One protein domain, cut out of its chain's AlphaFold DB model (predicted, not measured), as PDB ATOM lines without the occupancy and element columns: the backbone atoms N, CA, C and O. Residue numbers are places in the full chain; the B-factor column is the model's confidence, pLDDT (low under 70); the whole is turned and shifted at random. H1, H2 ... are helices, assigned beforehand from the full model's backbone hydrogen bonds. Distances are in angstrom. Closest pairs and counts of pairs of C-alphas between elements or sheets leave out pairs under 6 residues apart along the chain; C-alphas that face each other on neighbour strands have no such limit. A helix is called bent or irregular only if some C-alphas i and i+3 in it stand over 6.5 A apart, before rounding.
ATOM      1  N   THR A   6     -85.558  20.441  54.940       60.94
ATOM      2  CA  THR A   6     -85.614  19.250  54.087       60.94
ATOM      3  C   THR A   6     -85.110  19.560  52.678       60.94
ATOM      4  O   THR A   6     -84.343  18.782  52.119       60.94
ATOM      5  N   ASP A   7     -85.403  20.751  52.161       77.06
ATOM      6  CA  ASP A   7     -85.019  21.164  50.806       77.06
ATOM      7  C   ASP A   7     -83.495  21.291  50.657       77.06
ATOM      8  O   ASP A   7     -82.922  20.896  49.647       77.06
ATOM      9  N   TYR A   8     -82.796  21.750  51.702       80.81
ATOM     10  CA  TYR A   8     -81.329  21.839  51.678       80.81
ATOM     11  C   TYR A   8     -80.634  20.474  51.652       80.81
ATOM     12  O   TYR A   8     -79.506  20.394  51.175       80.81
ATOM     13  N   LYS A   9     -81.272  19.414  52.165       83.69
ATOM     14  CA  LYS A   9     -80.737  18.049  52.054       83.69
ATOM     15  C   LYS A   9     -80.797  17.573  50.609       83.69
ATOM     16  O   LYS A   9     -79.805  17.073  50.101       83.69
ATOM     17  N   ILE A  10     -81.937  17.803  49.957       84.75
ATOM     18  CA  ILE A  10     -82.166  17.454  48.551       84.75
ATOM     19  C   ILE A  10     -81.180  18.206  47.651       84.75
ATOM     20  O   ILE A  10     -80.534  17.601  46.802       84.75
ATOM     21  N   VAL A  11     -81.007  19.512  47.882       82.50
ATOM     22  CA  VAL A  11     -80.047  20.332  47.130       82.50
ATOM     23  C   VAL A  11     -78.610  19.878  47.370       82.50
ATOM     24  O   VAL A  11     -77.827  19.846  46.432       82.50
ATOM     25  N   LEU A  12     -78.239  19.528  48.605       84.62
ATOM     26  CA  LEU A  12     -76.887  19.053  48.893       84.62
ATOM     27  C   LEU A  12     -76.599  17.721  48.190       84.62
ATOM     28  O   LEU A  12     -75.521  17.564  47.630       84.62
ATOM     29  N   GLU A  13     -77.561  16.797  48.188       86.19
ATOM     30  CA  GLU A  13     -77.456  15.518  47.478       86.19
ATOM     31  C   GLU A  13     -77.327  15.698  45.961       86.19
ATOM     32  O   GLU A  13     -76.530  15.002  45.342       86.19
ATOM     33  N   SER A  14     -78.043  16.654  45.357       85.62
ATOM     34  CA  SER A  14     -77.993  16.872  43.904       85.62
ATOM     35  C   SER A  14     -76.713  17.552  43.412       85.62
ATOM     36  O   SER A  14     -76.364  17.412  42.243       85.62
ATOM     37  N   ILE A  15     -76.005  18.281  44.281       84.81
ATOM     38  CA  ILE A  15     -74.769  18.996  43.920       84.81
ATOM     39  C   ILE A  15     -73.500  18.336  44.460       84.81
ATOM     40  O   ILE A  15     -72.410  18.815  44.155       84.81
ATOM     41  N   LYS A  16     -73.608  17.277  45.274       85.75
ATOM     42  CA  LYS A  16     -72.458  16.682  45.979       85.75
ATOM     43  C   LYS A  16     -71.329  16.271  45.030       85.75
ATOM     44  O   LYS A  16     -70.171  16.514  45.347       85.75
ATOM     45  N   ASP A  17     -71.678  15.750  43.854       86.19
ATOM     46  CA  ASP A  17     -70.723  15.243  42.860       86.19
ATOM     47  C   ASP A  17     -70.081  16.366  42.026       86.19
ATOM     48  O   ASP A  17     -69.054  16.169  41.385       86.19
ATOM     49  N   LEU A  18     -70.662  17.571  42.055       85.56
ATOM     50  CA  LEU A  18     -70.127  18.764  41.390       85.56
ATOM     51  C   LEU A  18     -69.154  19.545  42.284       85.56
ATOM     52  O   LEU A  18     -68.517  20.496  41.828       85.56
ATOM     53  N   LEU A  19     -69.069  19.196  43.571       81.31
ATOM     54  CA  LEU A  19     -68.267  19.924  44.542       81.31
ATOM     55  C   LEU A  19     -66.926  19.218  44.775       81.31
ATOM     56  O   LEU A  19     -66.887  18.028  45.064       81.31
ATOM     57  N   PRO A  20     -65.805  19.956  44.768       81.25
ATOM     58  CA  PRO A  20     -64.478  19.372  44.979       81.25
ATOM     59  C   PRO A  20     -64.233  18.907  46.425       81.25
ATOM     60  O   PRO A  20     -63.190  18.332  46.726       81.25
ATOM     61  N   LYS A  21     -65.142  19.220  47.353       84.94
ATOM     62  CA  LYS A  21     -65.054  18.891  48.780       84.94
ATOM     63  C   LYS A  21     -66.439  18.545  49.301       84.94
ATOM     64  O   LYS A  21     -67.430  19.071  48.799       84.94
ATOM     65  N   SER A  22     -66.497  17.729  50.349       80.88
ATOM     66  CA  SER A  22     -67.741  17.488  51.069       80.88
ATOM     67  C   SER A  22     -68.161  18.745  51.834       80.88
ATOM     68  O   SER A  22     -67.351  19.416  52.477       80.88
ATOM     69  N   TYR A  23     -69.447  19.074  51.747       83.62
ATOM     70  CA  TYR A  23     -70.050  20.194  52.462       83.62
ATOM     71  C   TYR A  23     -71.158  19.688  53.370       83.62
ATOM     72  O   TYR A  23     -71.878  18.751  53.040       83.62
ATOM     73  N   THR A  24     -71.329  20.342  54.514       88.00
ATOM     74  CA  THR A  24     -72.468  20.079  55.395       88.00
ATOM     75  C   THR A  24     -73.666  20.946  55.014       88.00
ATOM     76  O   THR A  24     -73.530  22.046  54.470       88.00
ATOM     77  N   ILE A  25     -74.866  20.499  55.389       85.25
ATOM     78  CA  ILE A  25     -76.116  21.259  55.212       85.25
ATOM     79  C   ILE A  25     -76.008  22.653  55.853       85.25
ATOM     80  O   ILE A  25     -76.519  23.637  55.318       85.25
ATOM     81  N   ILE A  26     -75.311  22.753  56.991       85.94
ATOM     82  CA  ILE A  26     -75.091  24.015  57.708       85.94
ATOM     83  C   ILE A  26     -74.245  24.968  56.861       85.94
ATOM     84  O   ILE A  26     -74.590  26.143  56.730       85.94
ATOM     85  N   GLN A  27     -73.163  24.474  56.255       86.25
ATOM     86  CA  GLN A  27     -72.299  25.276  55.389       86.25
ATOM     87  C   GLN A  27     -73.043  25.746  54.137       86.25
ATOM     88  O   GLN A  27     -72.963  26.930  53.800       86.25
ATOM     89  N   LEU A  28     -73.823  24.860  53.508       85.56
ATOM     90  CA  LEU A  28     -74.658  25.200  52.356       85.56
ATOM     91  C   LEU A  28     -75.666  26.298  52.713       85.56
ATOM     92  O   LEU A  28     -75.708  27.341  52.063       85.56
ATOM     93  N   ARG A  29     -76.416  26.120  53.806       84.75
ATOM     94  CA  ARG A  29     -77.382  27.117  54.289       84.75
ATOM     95  C   ARG A  29     -76.712  28.457  54.583       84.75
ATOM     96  O   ARG A  29     -77.226  29.505  54.197       84.75
ATOM     97  N   SER A  30     -75.559  28.435  55.248       86.38
ATOM     98  CA  SER A  30     -74.803  29.646  55.577       86.38
ATOM     99  C   SER A  30     -74.328  30.372  54.315       86.38
ATOM    100  O   SER A  30     -74.361  31.600  54.246       86.38
ATOM    101  N   LYS A  31     -73.946  29.627  53.273       87.19
ATOM    102  CA  LYS A  31     -73.539  30.193  51.985       87.19
ATOM    103  C   LYS A  31     -74.717  30.805  51.225       87.19
ATOM    104  O   LYS A  31     -74.600  31.945  50.782       87.19
ATOM    105  N   VAL A  32     -75.851  30.105  51.142       86.81
ATOM    106  CA  VAL A  32     -77.090  30.619  50.527       86.81
ATOM    107  C   VAL A  32     -77.560  31.890  51.232       86.81
ATOM    108  O   VAL A  32     -77.869  32.881  50.574       86.81
ATOM    109  N   ARG A  33     -77.511  31.916  52.571       86.12
ATOM    110  CA  ARG A  33     -77.792  33.127  53.353       86.12
ATOM    111  C   ARG A  33     -76.868  34.283  52.965       86.12
ATOM    112  O   ARG A  33     -77.357  35.369  52.693       86.12
ATOM    113  N   LYS A  34     -75.552  34.055  52.888       86.81
ATOM    114  CA  LYS A  34     -74.588  35.100  52.497       86.81
ATOM    115  C   LYS A  34     -74.830  35.631  51.080       86.81
ATOM    116  O   LYS A  34     -74.619  36.818  50.850       86.81
ATOM    117  N   PHE A  35     -75.249  34.779  50.140       84.44
ATOM    118  CA  PHE A  35     -75.616  35.223  48.793       84.44
ATOM    119  C   PHE A  35     -76.846  36.129  48.814       84.44
ATOM    120  O   PHE A  35     -76.805  37.211  48.232       84.44
ATOM    121  N   ARG A  36     -77.877  35.749  49.571       85.00
ATOM    122  CA  ARG A  36     -79.062  36.585  49.775       85.00
ATOM    123  C   ARG A  36     -78.720  37.923  50.437       85.00
ATOM    124  O   ARG A  36     -79.081  38.964  49.907       85.00
ATOM    125  N   ASP A  37     -77.939  37.910  51.517       83.94
ATOM    126  CA  ASP A  37     -77.502  39.131  52.208       83.94
ATOM    127  C   ASP A  37     -76.712  40.069  51.271       83.94
ATOM    128  O   ASP A  37     -76.767  41.292  51.411       83.94
ATOM    129  N   LYS A  38     -75.945  39.513  50.321       83.44
ATOM    130  CA  LYS A  38     -75.221  40.297  49.312       83.44
ATOM    131  C   LYS A  38     -76.190  40.944  48.319       83.44
ATOM    132  O   LYS A  38     -76.031  42.126  48.032       83.44
ATOM    133  N   TYR A  39     -77.178  40.194  47.836       82.88
ATOM    134  CA  TYR A  39     -78.206  40.692  46.922       82.88
ATOM    135  C   TYR A  39     -79.059  41.800  47.565       82.88
ATOM    136  O   TYR A  39     -79.184  42.884  46.998       82.88
ATOM    137  N   ASP A  40     -79.515  41.601  48.805       82.31
ATOM    138  CA  ASP A  40     -80.298  42.594  49.555       82.31
ATOM    139  C   ASP A  40     -79.518  43.908  49.768       82.31
ATOM    140  O   ASP A  40     -80.081  45.006  49.696       82.31
ATOM    141  N   LYS A  41     -78.200  43.829  49.999       81.50
ATOM    142  CA  LYS A  41     -77.320  45.007  50.135       81.50
ATOM    143  C   LYS A  41     -77.124  45.781  48.830       81.50
ATOM    144  O   LYS A  41     -76.965  46.996  48.886       81.50
ATOM    145  N   LEU A  42     -77.123  45.087  47.692       78.12
ATOM    146  CA  LEU A  42     -77.020  45.714  46.372       78.12
ATOM    147  C   LEU A  42     -78.318  46.451  46.023       78.12
ATOM    148  O   LEU A  42     -78.279  47.623  45.669       78.12
ATOM    149  N   ILE A  43     -79.476  45.814  46.218       77.25
ATOM    150  CA  ILE A  43     -80.779  46.442  45.929       77.25
ATOM    151  C   ILE A  43     -81.077  47.609  46.874       77.25
ATOM    152  O   ILE A  43     -81.719  48.578  46.483       77.25
ATOM    153  N   SER A  44     -80.619  47.539  48.126       70.06
ATOM    154  CA  SER A  44     -80.815  48.625  49.096       70.06
ATOM    155  C   SER A  44     -79.916  49.844  48.866       70.06
ATOM    156  O   SER A  44     -80.005  50.793  49.641       70.06
ATOM    157  N   GLY A  45     -79.048  49.833  47.847       65.00
ATOM    158  CA  GLY A  45     -78.145  50.946  47.541       65.00
ATOM    159  C   GLY A  45     -77.038  51.164  48.580       65.00
ATOM    160  O   GLY A  45     -76.320  52.153  48.517       65.00
ATOM    161  N   VAL A  46     -76.872  50.245  49.542       58.94
ATOM    162  CA  VAL A  46     -75.822  50.311  50.579       58.94
ATOM    163  C   VAL A  46     -74.449  49.942  50.004       58.94
ATOM    164  O   VAL A  46     -73.412  50.309  50.555       58.94
ATOM    165  N   LYS A  47     -74.422  49.200  48.892       57.09
ATOM    166  CA  LYS A  47     -73.214  48.916  48.115       57.09
ATOM    167  C   LYS A  47     -73.487  49.140  46.636       57.09
ATOM    168  O   LYS A  47     -74.412  48.535  46.103       57.09
ATOM    169  N   ASN A  48     -72.622  49.908  45.977       56.97
ATOM    170  CA  ASN A  48     -72.555  49.905  44.520       56.97
ATOM    171  C   ASN A  48     -72.034  48.535  44.052       56.97
ATOM    172  O   ASN A  48     -71.140  47.973  44.704       56.97
ATOM    173  N   PRO A  49     -72.584  47.962  42.968       56.50
ATOM    174  CA  PRO A  49     -71.981  46.802  42.336       56.50
ATOM    175  C   PRO A  49     -70.531  47.143  41.985       56.50
ATOM    176  O   PRO A  49     -70.239  48.247  41.533       56.50
ATOM    177  N   ASN A  50     -69.608  46.207  42.198       58.38
ATOM    178  CA  ASN A  50     -68.311  46.308  41.540       58.38
ATOM    179  C   ASN A  50     -68.587  46.128  40.040       58.38
ATOM    180  O   ASN A  50     -68.726  44.995  39.589       58.38
ATOM    181  N   GLU A  51     -68.711  47.230  39.296       56.25
ATOM    182  CA  GLU A  51     -69.037  47.239  37.857       56.25
ATOM    183  C   GLU A  51     -67.992  46.501  36.998       56.25
ATOM    184  O   GLU A  51     -68.262  46.155  35.856       56.25
ATOM    185  N   ASN A  52     -66.827  46.172  37.566       61.62
ATOM    186  CA  ASN A  52     -65.702  45.569  36.849       61.62
ATOM    187  C   ASN A  52     -65.502  44.060  37.101       61.62
ATOM    188  O   ASN A  52     -64.454  43.528  36.744       61.62
ATOM    189  N   ASP A  53     -66.451  43.356  37.735       75.56
ATOM    190  CA  ASP A  53     -66.347  41.903  37.969       75.56
ATOM    191  C   ASP A  53     -67.491  41.127  37.275       75.56
ATOM    192  O   ASP A  53     -68.593  41.030  37.831       75.56
ATOM    193  N   PRO A  54     -67.232  40.507  36.103       76.06
ATOM    194  CA  PRO A  54     -68.228  39.744  35.342       76.06
ATOM    195  C   PRO A  54     -68.877  38.602  36.138       76.06
ATOM    196  O   PRO A  54     -70.024  38.217  35.893       76.06
ATOM    197  N   HIS A  55     -68.171  38.043  37.130       74.44
ATOM    198  CA  HIS A  55     -68.735  36.998  37.981       74.44
ATOM    199  C   HIS A  55     -69.779  37.553  38.948       74.44
ATOM    200  O   HIS A  55     -70.722  36.844  39.310       74.44
ATOM    201  N   GLN A  56     -69.633  38.808  39.374       74.94
ATOM    202  CA  GLN A  56     -70.590  39.454  40.268       74.94
ATOM    203  C   GLN A  56     -71.849  39.891  39.539       74.94
ATOM    204  O   GLN A  56     -72.927  39.746  40.110       74.94
ATOM    205  N   GLU A  57     -71.721  40.334  38.292       79.38
ATOM    206  CA  GLU A  57     -72.857  40.628  37.421       79.38
ATOM    207  C   GLU A  57     -73.692  39.365  37.171       79.38
ATOM    208  O   GLU A  57     -74.883  39.322  37.478       79.38
ATOM    209  N   LYS A  58     -73.046  38.270  36.749       82.25
ATOM    210  CA  LYS A  58     -73.743  36.995  36.531       82.25
ATOM    211  C   LYS A  58     -74.395  36.460  37.808       82.25
ATOM    212  O   LYS A  58     -75.504  35.926  37.770       82.25
ATOM    213  N   LEU A  59     -73.723  36.601  38.952       81.38
ATOM    214  CA  LEU A  59     -74.284  36.227  40.249       81.38
ATOM    215  C   LEU A  59     -75.498  37.090  40.617       81.38
ATOM    216  O   LEU A  59     -76.447  36.566  41.199       81.38
ATOM    217  N   PHE A  60     -75.472  38.387  40.304       81.31
ATOM    218  CA  PHE A  60     -76.584  39.298  40.551       81.31
ATOM    219  C   PHE A  60     -77.811  38.907  39.729       81.31
ATOM    220  O   PHE A  60     -78.877  38.744  40.314       81.31
ATOM    221  N   GLU A  61     -77.657  38.643  38.431       83.38
ATOM    222  CA  GLU A  61     -78.768  38.214  37.569       83.38
ATOM    223  C   GLU A  61     -79.387  36.886  38.031       83.38
ATOM    224  O   GLU A  61     -80.606  36.762  38.154       83.38
ATOM    225  N   LEU A  62     -78.561  35.902  38.400       83.69
ATOM    226  CA  LEU A  62     -79.056  34.642  38.970       83.69
ATOM    227  C   LEU A  62     -79.789  34.856  40.304       83.69
ATOM    228  O   LEU A  62     -80.829  34.245  40.553       83.69
ATOM    229  N   SER A  63     -79.263  35.738  41.157       84.50
ATOM    230  CA  SER A  63     -79.885  36.094  42.439       84.50
ATOM    231  C   SER A  63     -81.216  36.819  42.234       84.50
ATOM    232  O   SER A  63     -82.185  36.550  42.942       84.50
ATOM    233  N   LYS A  64     -81.283  37.696  41.230       83.56
ATOM    234  CA  LYS A  64     -82.479  38.432  40.830       83.56
ATOM    235  C   LYS A  64     -83.568  37.511  40.310       83.56
ATOM    236  O   LYS A  64     -84.700  37.636  40.755       83.56
ATOM    237  N   ASN A  65     -83.232  36.530  39.482       85.56
ATOM    238  CA  ASN A  65     -84.207  35.548  39.008       85.56
ATOM    239  C   ASN A  65     -84.798  34.700  40.145       85.56
ATOM    240  O   ASN A  65     -85.953  34.298  40.077       85.56
ATOM    241  N   TYR A  66     -84.019  34.424  41.196       79.75
ATOM    242  CA  TYR A  66     -84.468  33.562  42.292       79.75
ATOM    243  C   TYR A  66     -85.180  34.319  43.429       79.75
ATOM    244  O   TYR A  66     -86.110  33.791  44.039       79.75
ATOM    245  N   TRP A  67     -84.752  35.546  43.742       82.31
ATOM    246  CA  TRP A  67     -85.286  36.342  44.858       82.31
ATOM    247  C   TRP A  67     -86.020  37.622  44.435       82.31
ATOM    248  O   TRP A  67     -86.668  38.232  45.285       82.31
ATOM    249  N   GLY A  68     -85.957  38.034  43.168       71.81
ATOM    250  CA  GLY A  68     -86.513  39.295  42.663       71.81
ATOM    251  C   GLY A  68     -87.989  39.490  42.995       71.81
ATOM    252  O   GLY A  68     -88.344  40.511  43.575       71.81
ATOM    253  N   ASP A  69     -88.818  38.470  42.775       68.69
ATOM    254  CA  ASP A  69     -90.265  38.548  43.037       68.69
ATOM    255  C   ASP A  69     -90.612  38.586  44.533       68.69
ATOM    256  O   ASP A  69     -91.697  39.009  44.934       68.69
ATOM    257  N   THR A  70     -89.692  38.141  45.396       62.69
ATOM    258  CA  THR A  70     -89.889  38.176  46.855       62.69
ATOM    259  C   THR A  70     -89.473  39.495  47.488       62.69
ATOM    260  O   THR A  70     -89.854  39.774  48.630       62.69
ATOM    261  N   ILE A  71     -88.705  40.314  46.770       57.88
ATOM    262  CA  ILE A  71     -88.257  41.608  47.257       57.88
ATOM    263  C   ILE A  71     -89.249  42.637  46.752       57.88
ATOM    264  O   ILE A  71     -89.125  43.185  45.662       57.88
TER     265      ILE A  71
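AT A GLANCE: This is residues 6 to 71 of the 160 residues of an uncharacterized protein of Thalictrum thalictroides (UniProt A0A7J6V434). One long helix, H2, makes the longest axis, and two other helices stand crosswise on the same side of it: H1 makes a corner with the beginning of H2, and H3 crosses H2 farther along, past its midpoint. H1 and H3 do not meet, and the space between them is open. The printed part has 66 residues with three named helices, in the order H1, H2, H3, and no named strand; its class is all helix. The whole is loose, with a radius of gyration of the C-alphas of 13.6 A, and its C-alphas span 34 by 25 by 18 A.

HOW THE PARTS SIT: H1, residues 7 to 18, touches H2, residues 25 to 43, with 6 pairs of C-alphas within 8 A. The closest C-alphas of the two are those of Tyr 8 and Ile 25, 6.3 A apart. H1 touches H2 with residues 8 to 12 alone, and H2 touches H1 with residues 25 to 29 alone. The lines of H1 and H2 are about perpendicular, at 82 degrees. Farther along, H2 touches H3, residues 54 to 70, and the closest C-alphas are those of Tyr 39 and Ser 63, 6.6 A apart. H2 touches H3 with residues 35 to 39 alone, and H3 touches H2 with residues 60 to 67 alone. The lines of H2 and H3 are about perpendicular, at 89 degrees. H1 and H3 are apart. In H2 every O i to N i+4 pair is within hydrogen-bond range, against 6 of 8 in H1 and 11 of 13 in H3.

IN THESE COORDINATES: H1 begins at C-alpha 7, at (-85.019, 21.164, 50.806), and measures 17.8 A from first to last C-alpha. It is irregular: C-alphas 14 and 17 are 7.5 A apart. H2, the longest helix with 19 residues, begins at C-alpha 25, at (-76.116, 21.259, 55.212), and measures 27.2 A. H3 measures 24.6 A and ends at C-alpha 70, at (-89.889, 38.176, 46.855). It has a kink of 44 degrees near residue 64 and is irregular, with C-alphas 66 and 69 standing 7.7 A apart.

THE WHOLE: The two C-alphas farthest apart are those of Thr 6 and Asn 52, at 37.2 A. The printed part has no cut. The links from H1 to H2, with 6 residues, and from H2 to H3, with 10, are both short. Residues 16 to 21, of which 16 to 18 belong to H1, stand free, and so do residues 51 to 56, of which 54 to 56 belong to H3. The mean pLDDT of the printed part is 78.5, and the model's confidence is under 70 at residue 6, residues 45 to 52 and residues 69 to 71.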